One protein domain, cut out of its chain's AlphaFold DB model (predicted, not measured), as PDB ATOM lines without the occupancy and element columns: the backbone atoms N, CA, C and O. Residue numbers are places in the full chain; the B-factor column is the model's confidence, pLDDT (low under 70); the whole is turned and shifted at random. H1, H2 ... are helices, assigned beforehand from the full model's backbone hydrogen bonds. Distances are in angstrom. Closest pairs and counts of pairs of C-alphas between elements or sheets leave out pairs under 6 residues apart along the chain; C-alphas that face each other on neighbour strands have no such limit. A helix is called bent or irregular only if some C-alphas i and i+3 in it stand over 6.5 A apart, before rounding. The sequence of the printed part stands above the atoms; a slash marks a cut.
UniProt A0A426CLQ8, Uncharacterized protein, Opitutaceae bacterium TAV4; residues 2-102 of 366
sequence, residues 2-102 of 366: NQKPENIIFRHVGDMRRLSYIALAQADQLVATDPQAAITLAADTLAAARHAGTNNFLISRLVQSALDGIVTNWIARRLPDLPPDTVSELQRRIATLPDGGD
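What this domain is: This is residues 2 to 102 of the 366 residues of an uncharacterized protein of Opitutaceae bacterium TAV4 (UniProt A0A426CLQ8). Three long helices, H1, H2 and H3, stand side by side in an up-and-down bundle, and a shorter fourth helix, H4, packs on H2 on the side away from H1. H2 is between H1 and H4, and the four helices run roughly along the longest axis of an elongated body. The printed part has 101 residues, with four named helices in the order H1, H2, H3, H4 and no named strand; the class is all helix. The whole is compact, with a radius of gyration of the C-alphas of 14.4 A, and the C-alphas span 46 by 27 by 16 A.

How they stand to each other: H1, residues 5 to 30, touches H2, residues 35 to 53, with its residues 20 to 30 alone; the closest C-alphas are those of Ala 27 and Ala 38, 4.2 A apart. The two are a helical hairpin, at a shallow tilt of 15 degrees, opposite ways. H1 also touches H3, residues 58 to 81, at a shallow tilt of 19 degrees, the same way; the closest C-alphas are those of Val 13 and Val 63, 5.4 A apart. H2 is the hub, touching three helices. H2 and H3 form a second helical hairpin, at a shallow tilt of 15 degrees, with the C-alphas of Ala 49 and Gln 64 closest at 4.7 A. H2 touches H4, residues 84 to 96, with its residues 35 to 43 alone; the two run the same way at a shallow tilt of 19 degrees, and the closest C-alphas are those of Gln 36 and Thr 86, 6.1 A apart. H3 and H4 are close but not clearly touching, with the C-alphas of Leu 79 and Val 87 closest at 7.3 A. H1 and H4 are apart. In H1, H2 and H4 every O i to N i+4 pair is within hydrogen-bond range, and in H3 18 of 20 are.

Where its parts are: H1 begins at C-alpha 5, at (11.445, 5.802, 72.859), and is 37.7 A long. H2 begins at C-alpha 35, at (44.228, -1.813, 94.593), and is 27.3 A long. H3 is 35.6 A long and irregular, with C-alphas 77 and 80 standing 7.4 A apart. H4 ends at C-alpha 96, at (43.330, -8.153, 76.487).

The domain as a whole: The two C-alphas farthest apart are those of Asn 2 and Pro 84, 49.4 A. The printed part has no cut, and the links H1 to H2, H2 to H3 and H3 to H4 are tight. The mean pLDDT of the printed part is 81.5; residues 2 to 14 and residue 55 are under 70.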
ATOM      1  N   ASN A   2       4.788   5.657  81.274       28.56
ATOM      2  CA  ASN A   2       5.174   6.327  80.029       28.56
ATOM      3  C   ASN A   2       6.582   5.887  79.615       28.56
ATOM      4  O   ASN A   2       7.574   6.363  80.171       28.56
ATOM      5  N   GLN A   3       6.685   4.979  78.651       28.08
ATOM      6  CA  GLN A   3       7.958   4.679  78.004       28.08
ATOM      7  C   GLN A   3       8.030   5.488  76.711       28.08
ATOM      8  O   GLN A   3       7.502   5.081  75.685       28.08
ATOM      9  N   LYS A   4       8.663   6.666  76.791       29.33
ATOM     10  CA  LYS A   4       9.204   7.349  75.614       29.33
ATOM     11  C   LYS A   4      10.185   6.397  74.896       29.33
ATOM     12  O   LYS A   4      10.871   5.644  75.587       29.33
ATOM     13  N   PRO A   5      10.352   6.465  73.572       35.09
ATOM     14  CA  PRO A   5      11.445   5.802  72.859       35.09
ATOM     15  C   PRO A   5      12.797   6.219  73.446       35.09
ATOM     16  O   PRO A   5      13.616   5.371  73.780       35.09
ATOM     17  N   GLU A   6      12.949   7.516  73.743       33.19
ATOM     18  CA  GLU A   6      14.066   8.062  74.520       33.19
ATOM     19  C   GLU A   6      14.200   7.375  75.889       33.19
ATOM     20  O   GLU A   6      15.304   7.051  76.304       33.19
ATOM     21  N   ASN A   7      13.094   7.072  76.581       30.66
ATOM     22  CA  ASN A   7      13.121   6.377  77.874       30.66
ATOM     23  C   ASN A   7      13.545   4.915  77.748       30.66
ATOM     24  O   ASN A   7      14.068   4.395  78.722       30.66
ATOM     25  N   ILE A   8      13.332   4.232  76.619       31.58
ATOM     26  CA  ILE A   8      13.828   2.856  76.447       31.58
ATOM     27  C   ILE A   8      15.357   2.897  76.351       31.58
ATOM     28  O   ILE A   8      16.038   2.185  77.092       31.58
ATOM     29  N   ILE A   9      15.891   3.824  75.546       43.38
ATOM     30  CA  ILE A   9      17.335   4.062  75.417       43.38
ATOM     31  C   ILE A   9      17.946   4.498  76.749       43.38
ATOM     32  O   ILE A   9      18.857   3.848  77.261       43.38
ATOM     33  N   PHE A  10      17.398   5.545  77.369       41.66
ATOM     34  CA  PHE A  10      17.851   6.045  78.664       41.66
ATOM     35  C   PHE A  10      17.664   5.041  79.797       41.66
ATOM     36  O   PHE A  10      18.391   5.137  80.778       41.66
ATOM     37  N   ARG A  11      16.729   4.090  79.705       39.59
ATOM     38  CA  ARG A  11      16.553   3.060  80.734       39.59
ATOM     39  C   ARG A  11      17.648   2.011  80.656       39.59
ATOM     40  O   ARG A  11      18.260   1.743  81.678       39.59
ATOM     41  N   HIS A  12      17.970   1.494  79.471       51.62
ATOM     42  CA  HIS A  12      19.082   0.547  79.326       51.62
ATOM     43  C   HIS A  12      20.442   1.218  79.573       51.62
ATOM     44  O   HIS A  12      21.257   0.689  80.329       51.62
ATOM     45  N   VAL A  13      20.650   2.427  79.031       59.47
ATOM     46  CA  VAL A  13      21.812   3.273  79.356       59.47
ATOM     47  C   VAL A  13      21.840   3.573  80.854       59.47
ATOM     48  O   VAL A  13      22.893   3.499  81.473       59.47
ATOM     49  N   GLY A  14      20.700   3.908  81.453       61.62
ATOM     50  CA  GLY A  14      20.564   4.315  82.850       61.62
ATOM     51  C   GLY A  14      20.823   3.182  83.833       61.62
ATOM     52  O   GLY A  14      21.538   3.390  84.811       61.62
ATOM     53  N   ASP A  15      20.316   1.985  83.550       72.50
ATOM     54  CA  ASP A  15      20.538   0.786  84.354       72.50
ATOM     55  C   ASP A  15      22.015   0.369  84.287       72.50
ATOM     56  O   ASP A  15      22.656   0.206  85.328       72.50
ATOM     57  N   MET A  16      22.606   0.315  83.086       74.69
ATOM     58  CA  MET A  16      24.032   0.002  82.921       74.69
ATOM     59  C   MET A  16      24.939   1.069  83.537       74.69
ATOM     60  O   MET A  16      25.937   0.757  84.191       74.69
ATOM     61  N   ARG A  17      24.573   2.343  83.393       79.06
ATOM     62  CA  ARG A  17      25.276   3.468  84.013       79.06
ATOM     63  C   ARG A  17      25.204   3.398  85.534       79.06
ATOM     64  O   ARG A  17      26.212   3.616  86.199       79.06
ATOM     65  N   ARG A  18      24.039   3.067  86.096       82.19
ATOM     66  CA  ARG A  18      23.855   2.886  87.541       82.19
ATOM     67  C   ARG A  18      24.698   1.729  88.063       82.19
ATOM     68  O   ARG A  18      25.381   1.908  89.067       82.19
ATOM     69  N   LEU A  19      24.683   0.582  87.385       84.06
ATOM     70  CA  LEU A  19      25.516  -0.570  87.740       84.06
ATOM     71  C   LEU A  19      27.004  -0.220  87.691       84.06
ATOM     72  O   LEU A  19      27.729  -0.525  88.632       84.06
ATOM     73  N   SER A  20      27.431   0.507  86.661       87.62
ATOM     74  CA  SER A  20      28.818   0.963  86.529       87.62
ATOM     75  C   SER A  20      29.214   1.914  87.658       87.62
ATOM     76  O   SER A  20      30.279   1.761  88.241       87.62
ATOM     77  N   TYR A  21      28.347   2.853  88.046       90.12
ATOM     78  CA  TYR A  21      28.614   3.697  89.214       90.12
ATOM     79  C   TYR A  21      28.694   2.900  90.517       90.12
ATOM     80  O   TYR A  21      29.531   3.219  91.354       90.12
ATOM     81  N   ILE A  22      27.861   1.871  90.698       91.00
ATOM     82  CA  ILE A  22      27.916   1.004  91.883       91.00
ATOM     83  C   ILE A  22      29.235   0.222  91.911       91.00
ATOM     84  O   ILE A  22      29.922   0.242  92.929       91.00
ATOM     85  N   ALA A  23      29.613  -0.413  90.798       91.62
ATOM     86  CA  ALA A  23      30.861  -1.166  90.685       91.62
ATOM     87  C   ALA A  23      32.085  -0.271  90.932       91.62
ATOM     88  O   ALA A  23      32.982  -0.631  91.690       91.62
ATOM     89  N   LEU A  24      32.096   0.939  90.368       94.50
ATOM     90  CA  LEU A  24      33.189   1.893  90.565       94.50
ATOM     91  C   LEU A  24      33.191   2.533  91.962       94.50
ATOM     92  O   LEU A  24      34.255   2.887  92.463       94.50
ATOM     93  N   ALA A  25      32.037   2.646  92.626       93.00
ATOM     94  CA  ALA A  25      31.971   3.050  94.031       93.00
ATOM     95  C   ALA A  25      32.524   1.959  94.963       93.00
ATOM     96  O   ALA A  25      33.187   2.273  95.949       93.00
ATOM     97  N   GLN A  26      32.292   0.682  94.643       92.69
ATOM     98  CA  GLN A  26      32.947  -0.434  95.332       92.69
ATOM     99  C   GLN A  26      34.454  -0.431  95.066       92.69
ATOM    100  O   GLN A  26      35.233  -0.556  96.004       92.69
ATOM    101  N   ALA A  27      34.871  -0.196  93.820       93.06
ATOM    102  CA  ALA A  27      36.282  -0.042  93.488       93.06
ATOM    103  C   ALA A  27      36.924   1.105  94.286       93.06
ATOM    104  O   ALA A  27      37.998   0.916  94.846       93.06
ATOM    105  N   ASP A  28      36.244   2.251  94.429       93.25
ATOM    106  CA  ASP A  28      36.698   3.387  95.248       93.25
ATOM    107  C   ASP A  28      36.954   3.001  96.720       93.25
ATOM    108  O   ASP A  28      37.890   3.521  97.324       93.25
ATOM    109  N   GLN A  29      36.169   2.083  97.297       93.25
ATOM    110  CA  GLN A  29      36.378   1.587  98.668       93.25
ATOM    111  C   GLN A  29      37.598   0.665  98.791       93.25
ATOM    112  O   GLN A  29      38.150   0.524  99.881       93.25
ATOM    113  N   LEU A  30      38.011   0.045  97.685       93.88
ATOM    114  CA  LEU A  30      39.098  -0.929  97.640       93.88
ATOM    115  C   LEU A  30      40.448  -0.304  97.274       93.88
ATOM    116  O   LEU A  30      41.466  -0.886  97.615       93.88
ATOM    117  N   VAL A  31      40.492   0.881  96.648       93.06
ATOM    118  CA  VAL A  31      41.748   1.496  96.153       93.06
ATOM    119  C   VAL A  31      42.876   1.492  97.194       93.06
ATOM    120  O   VAL A  31      44.013   1.177  96.858       93.06
ATOM    121  N   ALA A  32      42.573   1.819  98.453       90.62
ATOM    122  CA  ALA A  32      43.584   1.942  99.507       90.62
ATOM    123  C   ALA A  32      43.990   0.608 100.162       90.62
ATOM    124  O   ALA A  32      45.059   0.529 100.764       90.62
ATOM    125  N   THR A  33      43.138  -0.418 100.103       93.75
ATOM    126  CA  THR A  33      43.309  -1.680 100.850       93.75
ATOM    127  C   THR A  33      43.587  -2.876  99.945       93.75
ATOM    128  O   THR A  33      44.336  -3.768 100.334       93.75
ATOM    129  N   ASP A  34      43.020  -2.879  98.741       94.75
ATOM    130  CA  ASP A  34      43.208  -3.874  97.691       94.75
ATOM    131  C   ASP A  34      43.123  -3.203  96.300       94.75
ATOM    132  O   ASP A  34      42.097  -3.265  95.604       94.75
ATOM    133  N   PRO A  35      44.202  -2.522  95.870       93.19
ATOM    134  CA  PRO A  35      44.228  -1.813  94.593       93.19
ATOM    135  C   PRO A  35      44.070  -2.756  93.389       93.19
ATOM    136  O   PRO A  35      43.557  -2.333  92.354       93.19
ATOM    137  N   GLN A  36      44.444  -4.034  93.524       93.62
ATOM    138  CA  GLN A  36      44.279  -5.039  92.472       93.62
ATOM    139  C   GLN A  36      42.808  -5.406  92.259       93.62
ATOM    140  O   GLN A  36      42.328  -5.427  91.119       93.62
ATOM    141  N   ALA A  37      42.047  -5.618  93.336       92.94
ATOM    142  CA  ALA A  37      40.603  -5.817  93.230       92.94
ATOM    143  C   ALA A  37      39.893  -4.570  92.670       92.94
ATOM    144  O   ALA A  37      38.988  -4.693  91.840       92.94
ATOM    145  N   ALA A  38      40.339  -3.366  93.051       93.69
ATOM    146  CA  ALA A  38      39.783  -2.115  92.536       93.69
ATOM    147  C   ALA A  38      39.951  -1.981  91.011       93.69
ATOM    148  O   ALA A  38      38.974  -1.717  90.302       93.69
ATOM    149  N   ILE A  39      41.160  -2.208  90.477       94.00
ATOM    150  CA  ILE A  39      41.372  -2.163  89.020       94.00
ATOM    151  C   ILE A  39      40.707  -3.331  88.293       94.00
ATOM    152  O   ILE A  39      40.340  -3.189  87.126       94.00
ATOM    153  N   THR A  40      40.510  -4.461  88.977       93.94
ATOM    154  CA  THR A  40      39.774  -5.598  88.426       93.94
ATOM    155  C   THR A  40      38.331  -5.197  88.144       93.94
ATOM    156  O   THR A  40      37.894  -5.294  87.001       93.94
ATOM    157  N   LEU A  41      37.639  -4.618  89.130       92.88
ATOM    158  CA  LEU A  41      36.273  -4.110  88.969       92.88
ATOM    159  C   LEU A  41      36.164  -3.030  87.883       92.88
ATOM    160  O   LEU A  41      35.203  -3.018  87.109       92.88
ATOM    161  N   ALA A  42      37.147  -2.131  87.796       93.12
ATOM    162  CA  ALA A  42      37.169  -1.104  86.759       93.12
ATOM    163  C   ALA A  42      37.308  -1.710  85.353       93.12
ATOM    164  O   ALA A  42      36.532  -1.377  84.456       93.12
ATOM    165  N   ALA A  43      38.247  -2.635  85.159       93.12
ATOM    166  CA  ALA A  43      38.431  -3.308  83.876       93.12
ATOM    167  C   ALA A  43      37.271  -4.260  83.532       93.12
ATOM    168  O   ALA A  43      36.923  -4.370  82.361       93.12
ATOM    169  N   ASP A  44      36.608  -4.870  84.514       92.06
ATOM    170  CA  ASP A  44      35.405  -5.679  84.282       92.06
ATOM    171  C   ASP A  44      34.214  -4.793  83.867       92.06
ATOM    172  O   ASP A  44      33.439  -5.155  82.983       92.06
ATOM    173  N   THR A  45      34.106  -3.584  84.430       92.38
ATOM    174  CA  THR A  45      33.126  -2.577  83.978       92.38
ATOM    175  C   THR A  45      33.414  -2.139  82.539       92.38
ATOM    176  O   THR A  45      32.487  -1.999  81.739       92.38
ATOM    177  N   LEU A  46      34.692  -1.981  82.177       90.88
ATOM    178  CA  LEU A  46      35.106  -1.707  80.798       90.88
ATOM    179  C   LEU A  46      34.785  -2.888  79.866       90.88
ATOM    180  O   LEU A  46      34.279  -2.686  78.769       90.88
ATOM    181  N   ALA A  47      35.006  -4.128  80.307       90.44
ATOM    182  CA  ALA A  47      34.630  -5.325  79.555       90.44
ATOM    183  C   ALA A  47      33.117  -5.372  79.289       90.44
ATOM    184  O   ALA A  47      32.688  -5.617  78.162       90.44
ATOM    185  N   ALA A  48      32.303  -5.078  80.308       85.94
ATOM    186  CA  ALA A  48      30.852  -5.003  80.183       85.94
ATOM    187  C   ALA A  48      30.410  -3.908  79.200       85.94
ATOM    188  O   ALA A  48      29.481  -4.124  78.418       85.94
ATOM    189  N   ALA A  49      31.092  -2.759  79.195       87.06
ATOM    190  CA  ALA A  49      30.853  -1.697  78.224       87.06
ATOM    191  C   ALA A  49      31.116  -2.171  76.791       87.06
ATOM    192  O   ALA A  49      30.250  -2.027  75.925       87.06
ATOM    193  N   ARG A  50      32.265  -2.813  76.552       85.69
ATOM    194  CA  ARG A  50      32.618  -3.342  75.229       85.69
ATOM    195  C   ARG A  50      31.642  -4.424  74.767       85.69
ATOM    196  O   ARG A  50      31.181  -4.366  73.633       85.69
ATOM    197  N   HIS A  51      31.206  -5.315  75.659       83.62
ATOM    198  CA  HIS A  51      30.136  -6.273  75.362       83.62
ATOM    199  C   HIS A  51      28.807  -5.600  74.996       83.62
ATOM    200  O   HIS A  51      28.155  -6.040  74.050       83.62
ATOM    201  N   ALA A  52      28.413  -4.511  75.665       79.69
ATOM    202  CA  ALA A  52      27.207  -3.766  75.290       79.69
ATOM    203  C   ALA A  52      27.285  -3.222  73.850       79.69
ATOM    204  O   ALA A  52      26.261  -3.172  73.164       79.69
ATOM    205  N   GLY A  53      28.492  -2.870  73.396       70.69
ATOM    206  CA  GLY A  53      28.786  -2.403  72.042       70.69
ATOM    207  C   GLY A  53      28.967  -3.494  70.983       70.69
ATOM    208  O   GLY A  53      28.905  -3.178  69.803       70.69
ATOM    209  N   THR A  54      29.138  -4.768  71.357       70.75
ATOM    210  CA  THR A  54      29.277  -5.865  70.366       70.75
ATOM    211  C   THR A  54      28.008  -6.142  69.556       70.75
ATOM    212  O   THR A  54      28.068  -6.795  68.516       70.75
ATOM    213  N   ASN A  55      26.856  -5.633  69.995       68.00
ATOM    214  CA  ASN A  55      25.649  -5.647  69.181       68.00
ATOM    215  C   ASN A  55      25.735  -4.504  68.164       68.00
ATOM    216  O   ASN A  55      25.921  -3.355  68.557       68.00
ATOM    217  N   ASN A  56      25.552  -4.804  66.877       70.75
ATOM    218  CA  ASN A  56      25.746  -3.856  65.773       70.75
ATOM    219  C   ASN A  56      24.656  -2.761  65.663       70.75
ATOM    220  O   ASN A  56      24.264  -2.402  64.559       70.75
ATOM    221  N   PHE A  57      24.124  -2.254  66.773       80.12
ATOM    222  CA  PHE A  57      23.137  -1.175  66.797       80.12
ATOM    223  C   PHE A  57      23.750   0.116  67.337       80.12
ATOM    224  O   PHE A  57      24.541   0.103  68.286       80.12
ATOM    225  N   LEU A  58      23.308   1.256  66.806       77.69
ATOM    226  CA  LEU A  58      23.816   2.579  67.179       77.69
ATOM    227  C   LEU A  58      23.594   2.886  68.662       77.69
ATOM    228  O   LEU A  58      24.450   3.454  69.338       77.69
ATOM    229  N   ILE A  59      22.457   2.442  69.192       76.94
ATOM    230  CA  ILE A  59      22.125   2.556  70.612       76.94
ATOM    231  C   ILE A  59      23.146   1.842  71.509       76.94
ATOM    232  O   ILE A  59      23.574   2.387  72.527       76.94
ATOM    233  N   SER A  60      23.565   0.642  71.114       80.62
ATOM    234  CA  SER A  60      24.554  -0.166  71.824       80.62
ATOM    235  C   SER A  60      25.907   0.531  71.837       80.62
ATOM    236  O   SER A  60      26.581   0.567  72.869       80.62
ATOM    237  N   ARG A  61      26.259   1.184  70.726       85.00
ATOM    238  CA  ARG A  61      27.477   1.983  70.628       85.00
ATOM    239  C   ARG A  61      27.457   3.193  71.555       85.00
ATOM    240  O   ARG A  61      28.428   3.427  72.264       85.00
ATOM    241  N   LEU A  62      26.335   3.905  71.630       80.69
ATOM    242  CA  LEU A  62      26.173   5.036  72.548       80.69
ATOM    243  C   LEU A  62      26.263   4.615  74.020       80.69
ATOM    244  O   LEU A  62      26.875   5.324  74.823       80.69
ATOM    245  N   VAL A  63      25.688   3.458  74.377       83.25
ATOM    246  CA  VAL A  63      25.845   2.862  75.714       83.25
ATOM    247  C   VAL A  63      27.322   2.593  75.985       83.25
ATOM    248  O   VAL A  63      27.831   3.032  77.017       83.25
ATOM    249  N   GLN A  64      28.016   1.927  75.058       87.19
ATOM    250  CA  GLN A  64      29.442   1.650  75.188       87.19
ATOM    251  C   GLN A  64      30.239   2.945  75.409       87.19
ATOM    252  O   GLN A  64      30.915   3.055  76.429       87.19
ATOM    253  N   SER A  65      30.126   3.947  74.527       86.00
ATOM    254  CA  SER A  65      30.905   5.193  74.634       86.00
ATOM    255  C   SER A  65      30.646   5.925  75.961       86.00
ATOM    256  O   SER A  65      31.561   6.509  76.551       86.00
ATOM    257  N   ALA A  66      29.410   5.884  76.474       85.44
ATOM    258  CA  ALA A  66      29.069   6.477  77.765       85.44
ATOM    259  C   ALA A  66      29.739   5.746  78.943       85.44
ATOM    260  O   ALA A  66      30.272   6.398  79.847       85.44
ATOM    261  N   LEU A  67      29.720   4.411  78.939       87.56
ATOM    262  CA  LEU A  67      30.328   3.589  79.986       87.56
ATOM    263  C   LEU A  67      31.857   3.644  79.942       87.56
ATOM    264  O   LEU A  67      32.477   3.893  80.979       87.56
ATOM    265  N   ASP A  68      32.449   3.529  78.751       90.12
ATOM    266  CA  ASP A  68      33.887   3.704  78.518       90.12
ATOM    267  C   ASP A  68      34.342   5.059  79.072       90.12
ATOM    268  O   ASP A  68      35.353   5.153  79.771       90.12
ATOM    269  N   GLY A  69      33.549   6.114  78.854       88.38
ATOM    270  CA  GLY A  69      33.811   7.435  79.408       88.38
ATOM    271  C   GLY A  69      33.798   7.485  80.943       88.38
ATOM    272  O   GLY A  69      34.659   8.135  81.544       88.38
ATOM    273  N   ILE A  70      32.847   6.813  81.593       89.31
ATOM    274  CA  ILE A  70      32.764   6.750  83.062       89.31
ATOM    275  C   ILE A  70      33.982   6.018  83.636       89.31
ATOM    276  O   ILE A  70      34.630   6.542  84.546       89.31
ATOM    277  N   VAL A  71      34.320   4.851  83.083       92.06
ATOM    278  CA  VAL A  71      35.452   4.041  83.553       92.06
ATOM    279  C   VAL A  71      36.780   4.754  83.293       92.06
ATOM    280  O   VAL A  71      37.610   4.837  84.192       92.06
ATOM    281  N   THR A  72      36.954   5.356  82.112       92.06
ATOM    282  CA  THR A  72      38.148   6.147  81.762       92.06
ATOM    283  C   THR A  72      38.386   7.273  82.764       92.06
ATOM    284  O   THR A  72      39.501   7.449  83.248       92.06
ATOM    285  N   ASN A  73      37.331   8.011  83.123       90.88
ATOM    286  CA  ASN A  73      37.425   9.084  84.111       90.88
ATOM    287  C   ASN A  73      37.780   8.557  85.507       90.88
ATOM    288  O   ASN A  73      38.542   9.197  86.229       90.88
ATOM    289  N   TRP A  74      37.231   7.403  85.893       93.12
ATOM    290  CA  TRP A  74      37.567   6.771  87.164       93.12
ATOM    291  C   TRP A  74      39.043   6.360  87.209       93.12
ATOM    292  O   TRP A  74      39.735   6.726  88.160       93.12
ATOM    293  N   ILE A  75      39.536   5.687  86.160       93.12
ATOM    294  CA  ILE A  75      40.940   5.268  86.036       93.12
ATOM    295  C   ILE A  75      41.850   6.493  86.139       93.12
ATOM    296  O   ILE A  75      42.720   6.549  87.000       93.12
ATOM    297  N   ALA A  76      41.597   7.506  85.313       89.81
ATOM    298  CA  ALA A  76      42.351   8.753  85.276       89.81
ATOM    299  C   ALA A  76      42.475   9.430  86.652       89.81
ATOM    300  O   ALA A  76      43.565   9.833  87.061       89.81
ATOM    301  N   ARG A  77      41.368   9.496  87.397       89.12
ATOM    302  CA  ARG A  77      41.325  10.078  88.743       89.12
ATOM    303  C   ARG A  77      42.129   9.270  89.764       89.12
ATOM    304  O   ARG A  77      42.709   9.867  90.662       89.12
ATOM    305  N   ARG A  78      42.136   7.938  89.649       90.31
ATOM    306  CA  ARG A  78      42.770   7.028  90.619       90.31
ATOM    307  C   ARG A  78      44.208   6.669  90.307       90.31
ATOM    308  O   ARG A  78      44.893   6.211  91.207       90.31
ATOM    309  N   LEU A  79      44.687   6.905  89.089       89.19
ATOM    310  CA  LEU A  79      46.054   6.557  88.695       89.19
ATOM    311  C   LEU A  79      47.149   7.028  89.669       89.19
ATOM    312  O   LEU A  79      48.046   6.231  89.925       89.19
ATOM    313  N   PRO A  80      47.090   8.238  90.262       86.31
ATOM    314  CA  PRO A  80      48.091   8.666  91.246       86.31
ATOM    315  C   PRO A  80      48.100   7.862  92.553       86.31
ATOM    316  O   PRO A  80      49.119   7.842  93.238       86.31
ATOM    317  N   ASP A  81      46.987   7.206  92.888       86.88
ATOM    318  CA  ASP A  81      46.827   6.399  94.101       86.88
ATOM    319  C   ASP A  81      47.269   4.934  93.882       86.88
ATOM    320  O   ASP A  81      47.338   4.156  94.834       86.88
ATOM    321  N   LEU A  82      47.540   4.527  92.633       89.19
ATOM    322  CA  LEU A  82      47.824   3.134  92.277       89.19
ATOM    323  C   LEU A  82      49.335   2.829  92.277       89.19
ATOM    324  O   LEU A  82      50.114   3.577  91.684       89.19
ATOM    325  N   PRO A  83      49.771   1.692  92.855       88.94
ATOM    326  CA  PRO A  83      51.154   1.230  92.740       88.94
ATOM    327  C   PRO A  83      51.555   0.926  91.283       88.94
ATOM    328  O   PRO A  83      50.709   0.452  90.517       88.94
ATOM    329  N   PRO A  84      52.841   1.077  90.899       87.44
ATOM    330  CA  PRO A  84      53.310   0.826  89.530       87.44
ATOM    331  C   PRO A  84      52.913  -0.545  88.964       87.44
ATOM    332  O   PRO A  84      52.379  -0.616  87.860       87.44
ATOM    333  N   ASP A  85      53.064  -1.617  89.746       89.06
ATOM    334  CA  ASP A  85      52.699  -2.976  89.319       89.06
ATOM    335  C   ASP A  85      51.195  -3.113  89.024       89.06
ATOM    336  O   ASP A  85      50.783  -3.861  88.139       89.06
ATOM    337  N   THR A  86      50.360  -2.349  89.737       92.25
ATOM    338  CA  THR A  86      48.910  -2.301  89.497       92.25
ATOM    339  C   THR A  86      48.601  -1.548  88.204       92.25
ATOM    340  O   THR A  86      47.745  -1.972  87.432       92.25
ATOM    341  N   VAL A  87      49.332  -0.473  87.904       91.25
ATOM    342  CA  VAL A  87      49.199   0.246  86.626       91.25
ATOM    343  C   VAL A  87      49.601  -0.647  85.450       91.25
ATOM    344  O   VAL A  87      48.879  -0.697  84.451       91.25
ATOM    345  N   SER A  88      50.703  -1.393  85.569       90.44
ATOM    346  CA  SER A  88      51.132  -2.353  84.543       90.44
ATOM    347  C   SER A  88      50.107  -3.471  84.331       90.44
ATOM    348  O   SER A  88      49.806  -3.823  83.190       90.44
ATOM    349  N   GLU A  89      49.514  -3.992  85.406       92.31
ATOM    350  CA  GLU A  89      48.446  -4.989  85.302       92.31
ATOM    351  C   GLU A  89      47.181  -4.411  84.651       92.31
ATOM    352  O   GLU A  89      46.592  -5.048  83.779       92.31
ATOM    353  N   LEU A  90      46.789  -3.179  84.992       93.81
ATOM    354  CA  LEU A  90      45.668  -2.497  84.346       93.81
ATOM    355  C   LEU A  90      45.899  -2.334  82.836       93.81
ATOM    356  O   LEU A  90      45.005  -2.644  82.047       93.81
ATOM    357  N   GLN A  91      47.095  -1.899  82.423       92.31
ATOM    358  CA  GLN A  91      47.472  -1.810  81.007       92.31
ATOM    359  C   GLN A  91      47.343  -3.167  80.310       92.31
ATOM    360  O   GLN A  91      46.731  -3.260  79.243       92.31
ATOM    361  N   ARG A  92      47.868  -4.228  80.937       93.12
ATOM    362  CA  ARG A  92      47.779  -5.595  80.418       93.12
ATOM    363  C   ARG A  92      46.325  -6.043  80.269       93.12
ATOM    364  O   ARG A  92      45.967  -6.552  79.210       93.12
ATOM    365  N   ARG A  93      45.476  -5.831  81.284       92.69
ATOM    366  CA  ARG A  93      44.049  -6.195  81.223       92.69
ATOM    367  C   ARG A  93      43.348  -5.447  80.097       92.69
ATOM    368  O   ARG A  93      42.736  -6.109  79.264       92.69
ATOM    369  N   ILE A  94      43.498  -4.120  80.012       92.12
ATOM    370  CA  ILE A  94      42.888  -3.286  78.957       92.12
ATOM    371  C   ILE A  94      43.277  -3.772  77.555       92.12
ATOM    372  O   ILE A  94      42.415  -3.824  76.678       92.12
ATOM    373  N   ALA A  95      44.541  -4.157  77.357       90.12
ATOM    374  CA  ALA A  95      45.034  -4.683  76.084       90.12
ATOM    375  C   ALA A  95      44.442  -6.059  75.712       90.12
ATOM    376  O   ALA A  95      44.444  -6.423  74.542       90.12
ATOM    377  N   THR A  96      43.937  -6.819  76.689       90.25
ATOM    378  CA  THR A  96      43.330  -8.153  76.487       90.25
ATOM    379  C   THR A  96      41.801  -8.160  76.498       90.25
ATOM    380  O   THR A  96      41.193  -9.209  76.291       90.25
ATOM    381  N   LEU A  97      41.165  -7.019  76.777       89.56
ATOM    382  CA  LEU A  97      39.710  -6.893  76.732       89.56
ATOM    383  C   LEU A  97      39.203  -7.055  75.286       89.56
ATOM    384  O   LEU A  97      39.912  -6.646  74.366       89.56
ATOM    385  N   PRO A  98      37.982  -7.591  75.073       85.81
ATOM    386  CA  PRO A  98      37.409  -7.739  73.732       85.81
ATOM    387  C   PRO A  98      37.342  -6.390  73.019       85.81
ATOM    388  O   PRO A  98      37.279  -5.362  73.687       85.81
ATOM    389  N   ASP A  99      37.327  -6.365  71.690       82.69
ATOM    390  CA  ASP A  99      37.142  -5.111  70.960       82.69
ATOM    391  C   ASP A  99      35.729  -4.546  71.171       82.69
ATOM    392  O   ASP A  99      34.766  -5.274  71.430       82.69
ATOM    393  N   GLY A 100      35.618  -3.220  71.112       79.00
ATOM    394  CA  GLY A 100      34.329  -2.535  71.119       79.00
ATOM    395  C   GLY A 100      33.580  -2.685  69.793       79.00
ATOM    396  O   GLY A 100      34.129  -3.171  68.807       79.00
ATOM    397  N   GLY A 101      32.330  -2.221  69.759       77.19
ATOM    398  CA  GLY A 101      31.566  -2.138  68.513       77.19
ATOM    399  C   GLY A 101      32.160  -1.129  67.530       77.19
ATOM    400  O   GLY A 101      32.771  -0.139  67.934       77.19
ATOM    401  N   ASP A 102      31.932  -1.344  66.238       78.12
ATOM    402  CA  ASP A 102      32.320  -0.407  65.184       78.12
ATOM    403  C   ASP A 102      31.139   0.488  64.766       78.12
ATOM    404  O   ASP A 102      30.004   0.028  64.610       78.12
TER     405      ASP A 102